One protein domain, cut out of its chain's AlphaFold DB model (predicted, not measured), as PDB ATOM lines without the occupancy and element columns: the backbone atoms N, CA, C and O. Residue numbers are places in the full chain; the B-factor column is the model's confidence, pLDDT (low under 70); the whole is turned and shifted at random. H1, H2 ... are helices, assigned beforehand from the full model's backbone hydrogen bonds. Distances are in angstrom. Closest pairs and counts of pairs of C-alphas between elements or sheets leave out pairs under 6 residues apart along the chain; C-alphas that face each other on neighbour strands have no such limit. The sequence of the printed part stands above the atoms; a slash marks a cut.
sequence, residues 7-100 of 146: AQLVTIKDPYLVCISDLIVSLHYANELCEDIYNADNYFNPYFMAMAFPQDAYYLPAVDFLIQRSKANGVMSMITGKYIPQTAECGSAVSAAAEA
ATOM      1  N   ALA A   7      75.771 143.266 116.860       56.69
ATOM      2  CA  ALA A   7      76.735 143.846 115.922       56.69
ATOM      3  C   ALA A   7      76.141 144.801 114.861       56.69
ATOM      4  O   ALA A   7      76.836 145.694 114.402       56.69
ATOM      5  N   GLN A   8      74.882 144.618 114.447       58.28
ATOM      6  CA  GLN A   8      74.231 145.460 113.436       58.28
ATOM      7  C   GLN A   8      73.556 146.704 114.025       58.28
ATOM      8  O   GLN A   8      73.449 147.705 113.323       58.28
ATOM      9  N   LEU A   9      73.086 146.659 115.279       57.59
ATOM     10  CA  LEU A   9      72.487 147.835 115.930       57.59
ATOM     11  C   LEU A   9      73.553 148.836 116.369       57.59
ATOM     12  O   LEU A   9      73.348 150.039 116.266       57.59
ATOM     13  N   VAL A  10      74.696 148.318 116.813       60.41
ATOM     14  CA  VAL A  10      75.843 149.084 117.314       60.41
ATOM     15  C   VAL A  10      76.453 149.980 116.216       60.41
ATOM     16  O   VAL A  10      77.011 151.025 116.512       60.41
ATOM     17  N   THR A  11      76.291 149.636 114.933       61.94
ATOM     18  CA  THR A  11      76.837 150.406 113.797       61.94
ATOM     19  C   THR A  11      75.918 151.510 113.255       61.94
ATOM     20  O   THR A  11      76.281 152.193 112.295       61.94
ATOM     21  N   ILE A  12      74.709 151.669 113.799       68.12
ATOM     22  CA  ILE A  12      73.759 152.690 113.338       68.12
ATOM     23  C   ILE A  12      74.097 154.011 114.033       68.12
ATOM     24  O   ILE A  12      73.904 154.147 115.236       68.12
ATOM     25  N   LYS A  13      74.578 154.995 113.265       66.50
ATOM     26  CA  LYS A  13      74.895 156.345 113.759       66.50
ATOM     27  C   LYS A  13      73.624 157.184 113.934       66.50
ATOM     28  O   LYS A  13      73.386 158.119 113.173       66.50
ATOM     29  N   ASP A  14      72.789 156.814 114.900       73.25
ATOM     30  CA  ASP A  14      71.626 157.599 115.324       73.25
ATOM     31  C   ASP A  14      71.855 158.115 116.758       73.25
ATOM     32  O   ASP A  14      71.973 157.300 117.677       73.25
ATOM     33  N   PRO A  15      71.916 159.443 116.980       70.81
ATOM     34  CA  PRO A  15      72.177 160.020 118.299       70.81
ATOM     35  C   PRO A  15      71.065 159.759 119.329       70.81
ATOM     36  O   PRO A  15      71.264 160.027 120.512       70.81
ATOM     37  N   TYR A  16      69.901 159.250 118.913       76.25
ATOM     38  CA  TYR A  16      68.785 158.927 119.807       76.25
ATOM     39  C   TYR A  16      68.664 157.432 120.123       76.25
ATOM     40  O   TYR A  16      67.761 157.027 120.861       76.25
ATOM     41  N   LEU A  17      69.547 156.597 119.570       77.12
ATOM     42  CA  LEU A  17      69.479 155.154 119.746       77.12
ATOM     43  C   LEU A  17      70.273 154.714 120.979       77.12
ATOM     44  O   LEU A  17      71.484 154.885 121.061       77.12
ATOM     45  N   VAL A  18      69.578 154.092 121.932       77.19
ATOM     46  CA  VAL A  18      70.187 153.511 123.135       77.19
ATOM     47  C   VAL A  18      70.113 151.992 123.046       77.19
ATOM     48  O   VAL A  18      69.037 151.421 122.860       77.19
ATOM     49  N   CYS A  19      71.257 151.325 123.214       78.06
ATOM     50  CA  CYS A  19      71.332 149.871 123.272       78.06
ATOM     51  C   CYS A  19      71.496 149.410 124.723       78.06
ATOM     52  O   CYS A  19      72.498 149.699 125.368       78.06
ATOM     53  N   ILE A  20      70.516 148.660 125.230       82.88
ATOM     54  CA  ILE A  20      70.597 147.999 126.536       82.88
ATOM     55  C   ILE A  20      71.065 146.561 126.307       82.88
ATOM     56  O   ILE A  20      70.399 145.798 125.607       82.88
ATOM     57  N   SER A  21      72.204 146.193 126.891       82.06
ATOM     58  CA  SER A  21      72.825 144.876 126.727       82.06
ATOM     59  C   SER A  21      73.569 144.445 127.996       82.06
ATOM     60  O   SER A  21      73.746 145.229 128.926       82.06
ATOM     61  N   ASP A  22      74.012 143.185 128.013       84.69
ATOM     62  CA  ASP A  22      74.992 142.664 128.969       84.69
ATOM     63  C   ASP A  22      76.250 143.550 128.989       84.69
ATOM     64  O   ASP A  22      76.745 143.966 127.933       84.69
ATOM     65  N   LEU A  23      76.769 143.795 130.193       82.06
ATOM     66  CA  LEU A  23      77.956 144.605 130.445       82.06
ATOM     67  C   LEU A  23      79.171 144.141 129.632       82.06
ATOM     68  O   LEU A  23      79.861 144.971 129.051       82.06
ATOM     69  N   ILE A  24      79.429 142.835 129.555       81.75
ATOM     70  CA  ILE A  24      80.602 142.279 128.869       81.75
ATOM     71  C   ILE A  24      80.539 142.587 127.373       81.75
ATOM     72  O   ILE A  24      81.533 142.989 126.769       81.75
ATOM     73  N   VAL A  25      79.357 142.426 126.778       81.06
ATOM     74  CA  VAL A  25      79.132 142.711 125.357       81.06
ATOM     75  C   VAL A  25      79.243 144.212 125.096       81.06
ATOM     76  O   VAL A  25      79.877 144.621 124.126       81.06
ATOM     77  N   SER A  26      78.676 145.033 125.982       80.50
ATOM     78  CA  SER A  26      78.740 146.492 125.875       80.50
ATOM     79  C   SER A  26      80.170 147.020 126.014       80.50
ATOM     80  O   SER A  26      80.585 147.901 125.269       80.50
ATOM     81  N   LEU A  27      80.965 146.458 126.930       81.50
ATOM     82  CA  LEU A  27      82.382 146.795 127.103       81.50
ATOM     83  C   LEU A  27      83.225 146.378 125.901       81.50
ATOM     84  O   LEU A  27      84.110 147.124 125.495       81.50
ATOM     85  N   HIS A  28      82.948 145.214 125.314       82.25
ATOM     86  CA  HIS A  28      83.649 144.763 124.117       82.25
ATOM     87  C   HIS A  28      83.454 145.736 122.952       82.25
ATOM     88  O   HIS A  28      84.439 146.207 122.390       82.25
ATOM     89  N   TYR A  29      82.208 146.106 122.649       79.75
ATOM     90  CA  TYR A  29      81.937 147.043 121.559       79.75
ATOM     91  C   TYR A  29      82.382 148.473 121.864       79.75
ATOM     92  O   TYR A  29      82.881 149.132 120.963       79.75
ATOM     93  N   ALA A  30      82.278 148.943 123.111       79.31
ATOM     94  CA  ALA A  30      82.814 150.253 123.487       79.31
ATOM     95  C   ALA A  30      84.344 150.330 123.308       79.31
ATOM     96  O   ALA A  30      84.866 151.367 122.918       79.31
ATOM     97  N   ASN A  31      85.063 149.225 123.539       79.38
ATOM     98  CA  ASN A  31      86.509 149.148 123.308       79.38
ATOM     99  C   ASN A  31      86.894 148.949 121.835       79.38
ATOM    100  O   ASN A  31      88.006 149.298 121.457       79.38
ATOM    101  N   GLU A  32      86.025 148.376 121.000       80.31
ATOM    102  CA  GLU A  32      86.279 148.288 119.554       80.31
ATOM    103  C   GLU A  32      85.890 149.578 118.808       80.31
ATOM    104  O   GLU A  32      86.536 149.939 117.827       80.31
ATOM    105  N   LEU A  33      84.847 150.279 119.268       79.19
ATOM    106  CA  LEU A  33      84.229 151.445 118.618       79.19
ATOM    107  C   LEU A  33      84.350 152.703 119.488       79.19
ATOM    108  O   LEU A  33      83.389 153.439 119.703       79.19
ATOM    109  N   CYS A  34      85.562 152.943 119.967       74.75
ATOM    110  CA  CYS A  34      85.923 153.983 120.931       74.75
ATOM    111  C   CYS A  34      85.478 155.406 120.583       74.75
ATOM    112  O   CYS A  34      85.260 156.219 121.474       74.75
ATOM    113  N   GLU A  35      85.401 155.730 119.292       72.81
ATOM    114  CA  GLU A  35      85.041 157.070 118.816       72.81
ATOM    115  C   GLU A  35      83.526 157.272 118.702       72.81
ATOM    116  O   GLU A  35      83.056 158.407 118.693       72.81
ATOM    117  N   ASP A  36      82.763 156.181 118.620       73.75
ATOM    118  CA  ASP A  36      81.338 156.211 118.289       73.75
ATOM    119  C   ASP A  36      80.443 155.799 119.475       73.75
ATOM    120  O   ASP A  36      79.264 156.154 119.499       73.75
ATOM    121  N   ILE A  37      80.965 155.040 120.450       76.31
ATOM    122  CA  ILE A  37      80.159 154.410 121.507       76.31
ATOM    123  C   ILE A  37      80.822 154.554 122.870       76.31
ATOM    124  O   ILE A  37      81.982 154.202 123.060       76.31
ATOM    125  N   TYR A  38      80.029 154.978 123.850       75.19
ATOM    126  CA  TYR A  38      80.410 155.008 125.258       75.19
ATOM    127  C   TYR A  38      79.412 154.210 126.103       75.19
ATOM    128  O   TYR A  38      78.235 154.082 125.757       75.19
ATOM    129  N   ASN A  39      79.885 153.671 127.226       78.62
ATOM    130  CA  ASN A  39      79.025 153.028 128.215       78.62
ATOM    131  C   ASN A  39      78.584 154.037 129.278       78.62
ATOM    132  O   ASN A  39      79.325 154.953 129.621       78.62
ATOM    133  N   ALA A  40      77.377 153.853 129.811       76.69
ATOM    134  CA  ALA A  40      76.900 154.630 130.948       76.69
ATOM    135  C   ALA A  40      77.612 154.211 132.247       76.69
ATOM    136  O   ALA A  40      77.878 153.028 132.450       76.69
ATOM    137  N   ASP A  41      77.839 155.169 133.150       73.25
ATOM    138  CA  ASP A  41      78.532 154.930 134.429       73.25
ATOM    139  C   ASP A  41      77.709 154.092 135.421       73.25
ATOM    140  O   ASP A  41      78.251 153.423 136.300       73.25
ATOM    141  N   ASN A  42      76.380 154.134 135.289       78.25
ATOM    142  CA  ASN A  42      75.458 153.448 136.186       78.25
ATOM    143  C   ASN A  42      74.935 152.155 135.557       78.25
ATOM    144  O   ASN A  42      74.207 152.177 134.564       78.25
ATOM    145  N   TYR A  43      75.247 151.033 136.199       81.38
ATOM    146  CA  TYR A  43      74.743 149.716 135.823       81.38
ATOM    147  C   TYR A  43      73.474 149.372 136.602       81.38
ATOM    148  O   TYR A  43      73.332 149.711 137.779       81.38
ATOM    149  N   PHE A  44      72.558 148.653 135.961       80.50
ATOM    150  CA  PHE A  44      71.335 148.161 136.588       80.50
ATOM    151  C   PHE A  44      71.187 146.654 136.369       80.50
ATOM    152  O   PHE A  44      71.717 146.107 135.406       80.50
ATOM    153  N   ASN A  45      70.446 145.990 137.264       84.38
ATOM    154  CA  ASN A  45      70.138 144.555 137.208       84.38
ATOM    155  C   ASN A  45      71.377 143.625 137.233       84.38
ATOM    156  O   ASN A  45      71.670 142.966 136.236       84.38
ATOM    157  N   PRO A  46      72.110 143.534 138.359       82.19
ATOM    158  CA  PRO A  46      73.211 142.583 138.489       82.19
ATOM    159  C   PRO A  46      72.693 141.135 138.488       82.19
ATOM    160  O   PRO A  46      71.818 140.780 139.278       82.19
ATOM    161  N   TYR A  47      73.265 140.285 137.634       83.75
ATOM    162  CA  TYR A  47      72.967 138.851 137.569       83.75
ATOM    163  C   TYR A  47      74.237 138.006 137.475       83.75
ATOM    164  O   TYR A  47      75.320 138.491 137.154       83.75
ATOM    165  N   PHE A  48      74.086 136.711 137.749       81.75
ATOM    166  CA  PHE A  48      75.158 135.733 137.627       81.75
ATOM    167  C   PHE A  48      75.006 134.940 136.334       81.75
ATOM    168  O   PHE A  48      73.912 134.487 135.995       81.75
ATOM    169  N   MET A  49      76.119 134.724 135.638       80.50
ATOM    170  CA  MET A  49      76.178 133.740 134.564       80.50
ATOM    171  C   MET A  49      76.352 132.349 135.171       80.50
ATOM    172  O   MET A  49      77.265 132.123 135.966       80.50
ATOM    173  N   ALA A  50      75.481 131.421 134.789       81.75
ATOM    174  CA  ALA A  50      75.515 130.039 135.245       81.75
ATOM    175  C   ALA A  50      75.390 129.076 134.062       81.75
ATOM    176  O   ALA A  50      74.798 129.398 133.031       81.75
ATOM    177  N   MET A  51      75.942 127.878 134.227       83.81
ATOM    178  CA  MET A  51      75.771 126.781 133.278       83.81
ATOM    179  C   MET A  51      74.561 125.948 133.697       83.81
ATOM    180  O   MET A  51      74.448 125.554 134.856       83.81
ATOM    181  N   ALA A  52      73.654 125.684 132.758       86.25
ATOM    182  CA  ALA A  52      72.512 124.812 132.994       86.25
ATOM    183  C   ALA A  52      72.895 123.356 132.710       86.25
ATOM    184  O   ALA A  52      73.422 123.041 131.641       86.25
ATOM    185  N   PHE A  53      72.595 122.468 133.656       87.62
ATOM    186  CA  PHE A  53      72.809 121.029 133.533       87.62
ATOM    187  C   PHE A  53      71.472 120.285 133.661       87.62
ATOM    188  O   PHE A  53      70.575 120.766 134.360       87.62
ATOM    189  N   PRO A  54      71.307 119.123 133.003       89.25
ATOM    190  CA  PRO A  54      70.145 118.270 133.232       89.25
ATOM    191  C   PRO A  54      70.148 117.745 134.675       89.25
ATOM    192  O   PRO A  54      71.215 117.541 135.256       89.25
ATOM    193  N   GLN A  55      68.959 117.519 135.247       85.69
ATOM    194  CA  GLN A  55      68.798 117.168 136.669       85.69
ATOM    195  C   GLN A  55      69.585 115.910 137.077       85.69
ATOM    196  O   GLN A  55      70.128 115.871 138.176       85.69
ATOM    197  N   ASP A  56      69.738 114.946 136.165       90.44
ATOM    198  CA  ASP A  56      70.409 113.664 136.419       90.44
ATOM    199  C   ASP A  56      71.867 113.619 135.911       90.44
ATOM    200  O   ASP A  56      72.421 112.550 135.639       90.44
ATOM    201  N   ALA A  57      72.519 114.774 135.735       88.25
ATOM    202  CA  ALA A  57      73.913 114.817 135.301       88.25
ATOM    203  C   ALA A  57      74.854 114.246 136.379       88.25
ATOM    204  O   ALA A  57      75.236 114.936 137.319       88.25
ATOM    205  N   TYR A  58      75.319 113.007 136.211       90.56
ATOM    206  CA  TYR A  58      76.258 112.365 137.149       90.56
ATOM    207  C   TYR A  58      77.602 113.109 137.301       90.56
ATOM    208  O   TYR A  58      78.308 112.934 138.293       90.56
ATOM    209  N   TYR A  59      77.976 113.933 136.317       89.56
ATOM    210  CA  TYR A  59      79.233 114.683 136.288       89.56
ATOM    211  C   TYR A  59      79.143 116.069 136.947       89.56
ATOM    212  O   TYR A  59      80.171 116.736 137.073       89.56
ATOM    213  N   LEU A  60      77.954 116.505 137.381       89.00
ATOM    214  CA  LEU A  60      77.748 117.813 138.022       89.00
ATOM    215  C   LEU A  60      78.720 118.058 139.190       89.00
ATOM    216  O   LEU A  60      79.394 119.088 139.173       89.00
ATOM    217  N   PRO A  61      78.891 117.118 140.148       89.00
ATOM    218  CA  PRO A  61      79.807 117.319 141.272       89.00
ATOM    219  C   PRO A  61      81.270 117.468 140.835       89.00
ATOM    220  O   PRO A  61      82.023 118.242 141.420       89.00
ATOM    221  N   ALA A  62      81.679 116.745 139.788       91.31
ATOM    222  CA  ALA A  62      83.037 116.826 139.262       91.31
ATOM    223  C   ALA A  62      83.290 118.168 138.558       91.31
ATOM    224  O   ALA A  62      84.344 118.775 138.749       91.31
ATOM    225  N   VAL A  63      82.325 118.654 137.773       90.12
ATOM    226  CA  VAL A  63      82.425 119.953 137.092       90.12
ATOM    227  C   VAL A  63      82.408 121.100 138.097       90.12
ATOM    228  O   VAL A  63      83.250 121.991 137.995       90.12
ATOM    229  N   ASP A  64      81.525 121.057 139.093       89.88
ATOM    230  CA  ASP A  64      81.474 122.080 140.139       89.88
ATOM    231  C   ASP A  64      82.801 122.154 140.913       89.88
ATOM    232  O   ASP A  64      83.383 123.228 141.066       89.88
ATOM    233  N   PHE A  65      83.371 121.000 141.277       92.12
ATOM    234  CA  PHE A  65      84.690 120.938 141.908       92.12
ATOM    235  C   PHE A  65      85.794 121.563 141.038       92.12
ATOM    236  O   PHE A  65      86.638 122.312 141.541       92.12
ATOM    237  N   LEU A  66      85.798 121.291 139.729       91.19
ATOM    238  CA  LEU A  66      86.768 121.882 138.804       91.19
ATOM    239  C   LEU A  66      86.602 123.400 138.690       91.19
ATOM    240  O   LEU A  66      87.605 124.115 138.678       91.19
ATOM    241  N   ILE A  67      85.365 123.902 138.660       89.44
ATOM    242  CA  ILE A  67      85.082 125.342 138.636       89.44
ATOM    243  C   ILE A  67      85.590 125.996 139.925       89.44
ATOM    244  O   ILE A  67      86.349 126.968 139.855       89.44
ATOM    245  N   GLN A  68      85.269 125.432 141.089       90.50
ATOM    246  CA  GLN A  68      85.749 125.940 142.378       90.50
ATOM    247  C   GLN A  68      87.282 125.956 142.445       90.50
ATOM    248  O   GLN A  68      87.887 126.969 142.808       90.50
ATOM    249  N   ARG A  69      87.930 124.869 142.011       93.38
ATOM    250  CA  ARG A  69      89.394 124.776 141.960       93.38
ATOM    251  C   ARG A  69      90.006 125.764 140.969       93.38
ATOM    252  O   ARG A  69      91.046 126.346 141.262       93.38
ATOM    253  N   SER A  70      89.373 125.994 139.818       89.50
ATOM    254  CA  SER A  70      89.836 126.973 138.824       89.50
ATOM    255  C   SER A  70      89.805 128.406 139.364       89.50
ATOM    256  O   SER A  70      90.700 129.198 139.060       89.50
ATOM    257  N   LYS A  71      88.818 128.718 140.216       87.94
ATOM    258  CA  LYS A  71      88.709 129.998 140.919       87.94
ATOM    259  C   LYS A  71      89.793 130.129 141.989       87.94
ATOM    260  O   LYS A  71      90.461 131.157 142.035       87.94
ATOM    261  N   ALA A  72      90.015 129.086 142.788       90.44
ATOM    262  CA  ALA A  72      91.046 129.075 143.831       90.44
ATOM    263  C   ALA A  72      92.472 129.177 143.260       90.44
ATOM    264  O   ALA A  72      93.313 129.880 143.807       90.44
ATOM    265  N   ASN A  73      92.730 128.521 142.127       91.38
ATOM    266  CA  ASN A  73      94.041 128.515 141.479       91.38
ATOM    267  C   ASN A  73      94.306 129.758 140.608       91.38
ATOM    268  O   ASN A  73      95.362 129.846 139.990       91.38
ATOM    269  N   GLY A  74      93.347 130.682 140.487       88.38
ATOM    270  CA  GLY A  74      93.490 131.896 139.676       88.38
ATOM    271  C   GLY A  74      93.404 131.686 138.159       88.38
ATOM    272  O   GLY A  74      93.459 132.659 137.411       88.38
ATOM    273  N   VAL A  75      93.198 130.453 137.684       90.00
ATOM    274  CA  VAL A  75      93.017 130.147 136.252       90.00
ATOM    275  C   VAL A  75      91.817 130.903 135.689       90.00
ATOM    276  O   VAL A  75      91.900 131.462 134.600       90.00
ATOM    277  N   MET A  76      90.724 130.980 136.455       85.31
ATOM    278  CA  MET A  76      89.546 131.743 136.044       85.31
ATOM    279  C   MET A  76      89.876 133.229 135.850       85.31
ATOM    280  O   MET A  76      89.507 133.795 134.831       85.31
ATOM    281  N   SER A  77      90.637 133.824 136.777       85.31
ATOM    282  CA  SER A  77      91.078 135.225 136.693       85.31
ATOM    283  C   SER A  77      91.973 135.480 135.472       85.31
ATOM    284  O   SER A  77      91.833 136.485 134.781       85.31
ATOM    285  N   MET A  78      92.858 134.533 135.154       87.62
ATOM    286  CA  MET A  78      93.724 134.609 133.974       87.62
ATOM    287  C   MET A  78      92.920 134.559 132.667       87.62
ATOM    288  O   MET A  78      93.169 135.347 131.757       87.62
ATOM    289  N   ILE A  79      91.929 133.667 132.580       85.75
ATOM    290  CA  ILE A  79      91.050 133.557 131.408       85.75
ATOM    291  C   ILE A  79      90.203 134.824 131.263       85.75
ATOM    292  O   ILE A  79      90.139 135.390 130.171       85.75
ATOM    293  N   THR A  80      89.585 135.293 132.350       82.88
ATOM    294  CA  THR A  80      88.745 136.497 132.320       82.88
ATOM    295  C   THR A  80      89.576 137.727 131.970       82.88
ATOM    296  O   THR A  80      89.163 138.501 131.123       82.88
ATOM    297  N   GLY A  81      90.783 137.873 132.522       79.69
ATOM    298  CA  GLY A  81      91.668 138.992 132.192       79.69
ATOM    299  C   GLY A  81      92.170 138.980 130.745       79.69
ATOM    300  O   GLY A  81      92.441 140.038 130.191       79.69
ATOM    301  N   LYS A  82      92.280 137.803 130.113       82.94
ATOM    302  CA  LYS A  82      92.755 137.689 128.726       82.94
ATOM    303  C   LYS A  82      91.658 137.901 127.681       82.94
ATOM    304  O   LYS A  82      91.946 138.433 126.615       82.94
ATOM    305  N   TYR A  83      90.446 137.417 127.943       79.50
ATOM    306  CA  TYR A  83      89.388 137.347 126.926       79.50
ATOM    307  C   TYR A  83      88.177 138.231 127.220       79.50
ATOM    308  O   TYR A  83      87.360 138.432 126.327       79.50
ATOM    309  N   ILE A  84      88.030 138.734 128.448       79.81
ATOM    310  CA  ILE A  84      86.882 139.546 128.850       79.81
ATOM    311  C   ILE A  84      87.383 140.958 129.161       79.81
ATOM    312  O   ILE A  84      88.178 141.118 130.092       79.81
ATOM    313  N   PRO A  85      86.914 141.986 128.430       71.56
ATOM    314  CA  PRO A  85      87.269 143.363 128.733       71.56
ATOM    315  C   PRO A  85      86.767 143.714 130.139       71.56
ATOM    316  O   PRO A  85      85.577 143.609 130.425       71.56
ATOM    317  N   GLN A  86      87.690 144.079 131.031       69.12
ATOM    318  CA  GLN A  86      87.382 144.404 132.432       69.12
ATOM    319  C   GLN A  86      86.972 145.870 132.607       69.12
ATOM    320  O   GLN A  86      86.252 146.214 133.540       69.12
ATOM    321  N   THR A  87      87.437 146.731 131.704       68.94
ATOM    322  CA  THR A  87      87.222 148.176 131.727       68.94
ATOM    323  C   THR A  87      87.065 148.695 130.307       68.94
ATOM    324  O   THR A  87      87.569 148.087 129.357       68.94
ATOM    325  N   ALA A  88      86.387 149.832 130.162       65.19
ATOM    326  CA  ALA A  88      86.466 150.614 128.940       65.19
ATOM    327  C   ALA A  88      87.870 151.243 128.879       65.19
ATOM    328  O   ALA A  88      88.165 152.174 129.626       65.19
ATOM    329  N   GLU A  89      88.769 150.677 128.071       65.19
ATOM    330  CA  GLU A  89      90.130 151.205 127.877       65.19
ATOM    331  C   GLU A  89      90.109 152.478 127.037       65.19
ATOM    332  O   GLU A  89      90.923 153.384 127.223       65.19
ATOM    333  N   CYS A  90      89.112 152.577 126.165       62.28
ATOM    334  CA  CYS A  90      88.800 153.776 125.423       62.28
ATOM    335  C   CYS A  90      88.080 154.786 126.302       62.28
ATOM    336  O   CYS A  90      86.884 155.009 126.183       62.28
ATOM    337  N   GLY A  91      88.851 155.378 127.209       50.66
ATOM    338  CA  GLY A  91      88.498 156.598 127.903       50.66
ATOM    339  C   GLY A  91      87.264 156.480 128.795       50.66
ATOM    340  O   GLY A  91      86.126 156.637 128.369       50.66
ATOM    341  N   SER A  92      87.524 156.515 130.096       46.28
ATOM    342  CA  SER A  92      86.780 157.362 131.040       46.28
ATOM    343  C   SER A  92      86.843 158.850 130.608       46.28
ATOM    344  O   SER A  92      87.256 159.735 131.358       46.28
ATOM    345  N   ALA A  93      86.484 159.142 129.360       45.00
ATOM    346  CA  ALA A  93      86.484 160.463 128.766       45.00
ATOM    347  C   ALA A  93      85.130 161.148 128.936       45.00
ATOM    348  O   ALA A  93      84.963 162.255 128.454       45.00
ATOM    349  N   VAL A  94      84.178 160.568 129.672       46.97
ATOM    350  CA  VAL A  94      82.992 161.330 130.082       46.97
ATOM    351  C   VAL A  94      83.409 162.467 131.030       46.97
ATOM    352  O   VAL A  94      82.903 163.571 130.891       46.97
ATOM    353  N   SER A  95      84.429 162.276 131.882       42.06
ATOM    354  CA  SER A  95      85.025 163.381 132.658       42.06
ATOM    355  C   SER A  95      86.075 164.187 131.885       42.06
ATOM    356  O   SER A  95      86.124 165.400 132.035       42.06
ATOM    357  N   ALA A  96      86.881 163.563 131.017       43.12
ATOM    358  CA  ALA A  96      87.913 164.293 130.264       43.12
ATOM    359  C   ALA A  96      87.375 165.085 129.049       43.12
ATOM    360  O   ALA A  96      87.989 166.073 128.659       43.12
ATOM    361  N   ALA A  97      86.239 164.692 128.463       46.69
ATOM    362  CA  ALA A  97      85.607 165.401 127.346       46.69
ATOM    363  C   ALA A  97      84.514 166.386 127.797       46.69
ATOM    364  O   ALA A  97      84.212 167.320 127.059       46.69
ATOM    365  N   ALA A  98      83.943 166.226 129.001       45.53
ATOM    366  CA  ALA A  98      82.949 167.166 129.528       45.53
ATOM    367  C   ALA A  98      83.559 168.407 130.209       45.53
ATOM    368  O   ALA A  98      82.884 169.430 130.289       45.53
ATOM    369  N   GLU A  99      84.812 168.361 130.681       44.50
ATOM    370  CA  GLU A  99      85.409 169.489 131.423       44.50
ATOM    371  C   GLU A  99      86.026 170.591 130.554       44.50
ATOM    372  O   GLU A  99      86.292 171.685 131.046       44.50
ATOM    373  N   ALA A 100      86.189 170.376 129.254       48.69
ATOM    374  CA  ALA A 100      86.493 171.455 128.325       48.69
ATOM    375  C   ALA A 100      86.192 170.977 126.912       48.69
ATOM    376  O   ALA A 100      87.080 170.490 126.213       48.69
TER     377      ALA A 100
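Overview. This is residues 7 to 100 of the 146 residues of an uncharacterized protein of Macrostomum lignano (UniProt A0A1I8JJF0). The model is an open, strung-out chain of four helices, none of which touches another. H2 lies towards one end with H3 making a corner with it, H1 lies among the loops of the wider part with residues 84 to 88 passing beside it, and H4 is at the opposite end. A long link, residues 33 to 59, folds back past H1 at residues 37 to 39 and then runs out to H2; residues 48 to 66 and residues 95 to 100 stick out and add to the length. The printed part has 94 residues, with H1, H2, H3 and H4 in that order and no named strand; the class is all helix, though only 38 residues are in named elements. It is only just loose, close to extended, with a radius of gyration of the C-alphas of 18.1 A and spans of 58 by 27 by 21 A.

Arrangement. The longest helix is H2, residues 60 to 72, and it is near H3, residues 75 to 83. The two are close but not clearly touching, with 2 pairs of C-alphas within 8 A; the closest C-alphas, those of Ser 70 and Met 76, are 5.5 A apart. Their lines stand about perpendicular, at 76 degrees, and their centres are 15.5 A apart. H1, residues 23 to 32, is apart from H2, from H3 and from H4, residues 93 to 98. H4 is also apart from H2 and from H3. In H1, H2, H3 and H4 every O i to N i+4 pair is within hydrogen-bond range.

Along the chain. H2 begins at C-alpha 60, (77.748, 117.813, 138.022), and is 18.4 A from first to last C-alpha. H3, Val 75 to Tyr 83, is 12.3 A long. H1 begins at C-alpha 23, (77.956, 144.605, 130.445), and is 14.2 A long. H4, Ala 93 to Ala 98, is 7.6 A long and ends at C-alpha 98, (82.949, 167.166, 129.528).

Size, cuts and confidence. The two C-alphas farthest apart are those of Tyr 58 and Ala 100, at 60.6 A. The printed part has no cut. The link from H1 to H2 is long, with 27 residues; the one from H3 to H4 is short, with 9 residues, and the one from H2 to H3 is tight, with 2 residues. Residues 7 to 22, before H1, are a further long stretch with no named element. Without the stretches that stand free, the body of 69 residues spans 46 by 24 by 23 A. The mean pLDDT of the printed part is 76.6, and 22 residues are under 70: residues 7 to 13 and residues 86 to 100. The mean pLDDT of H4 is 45.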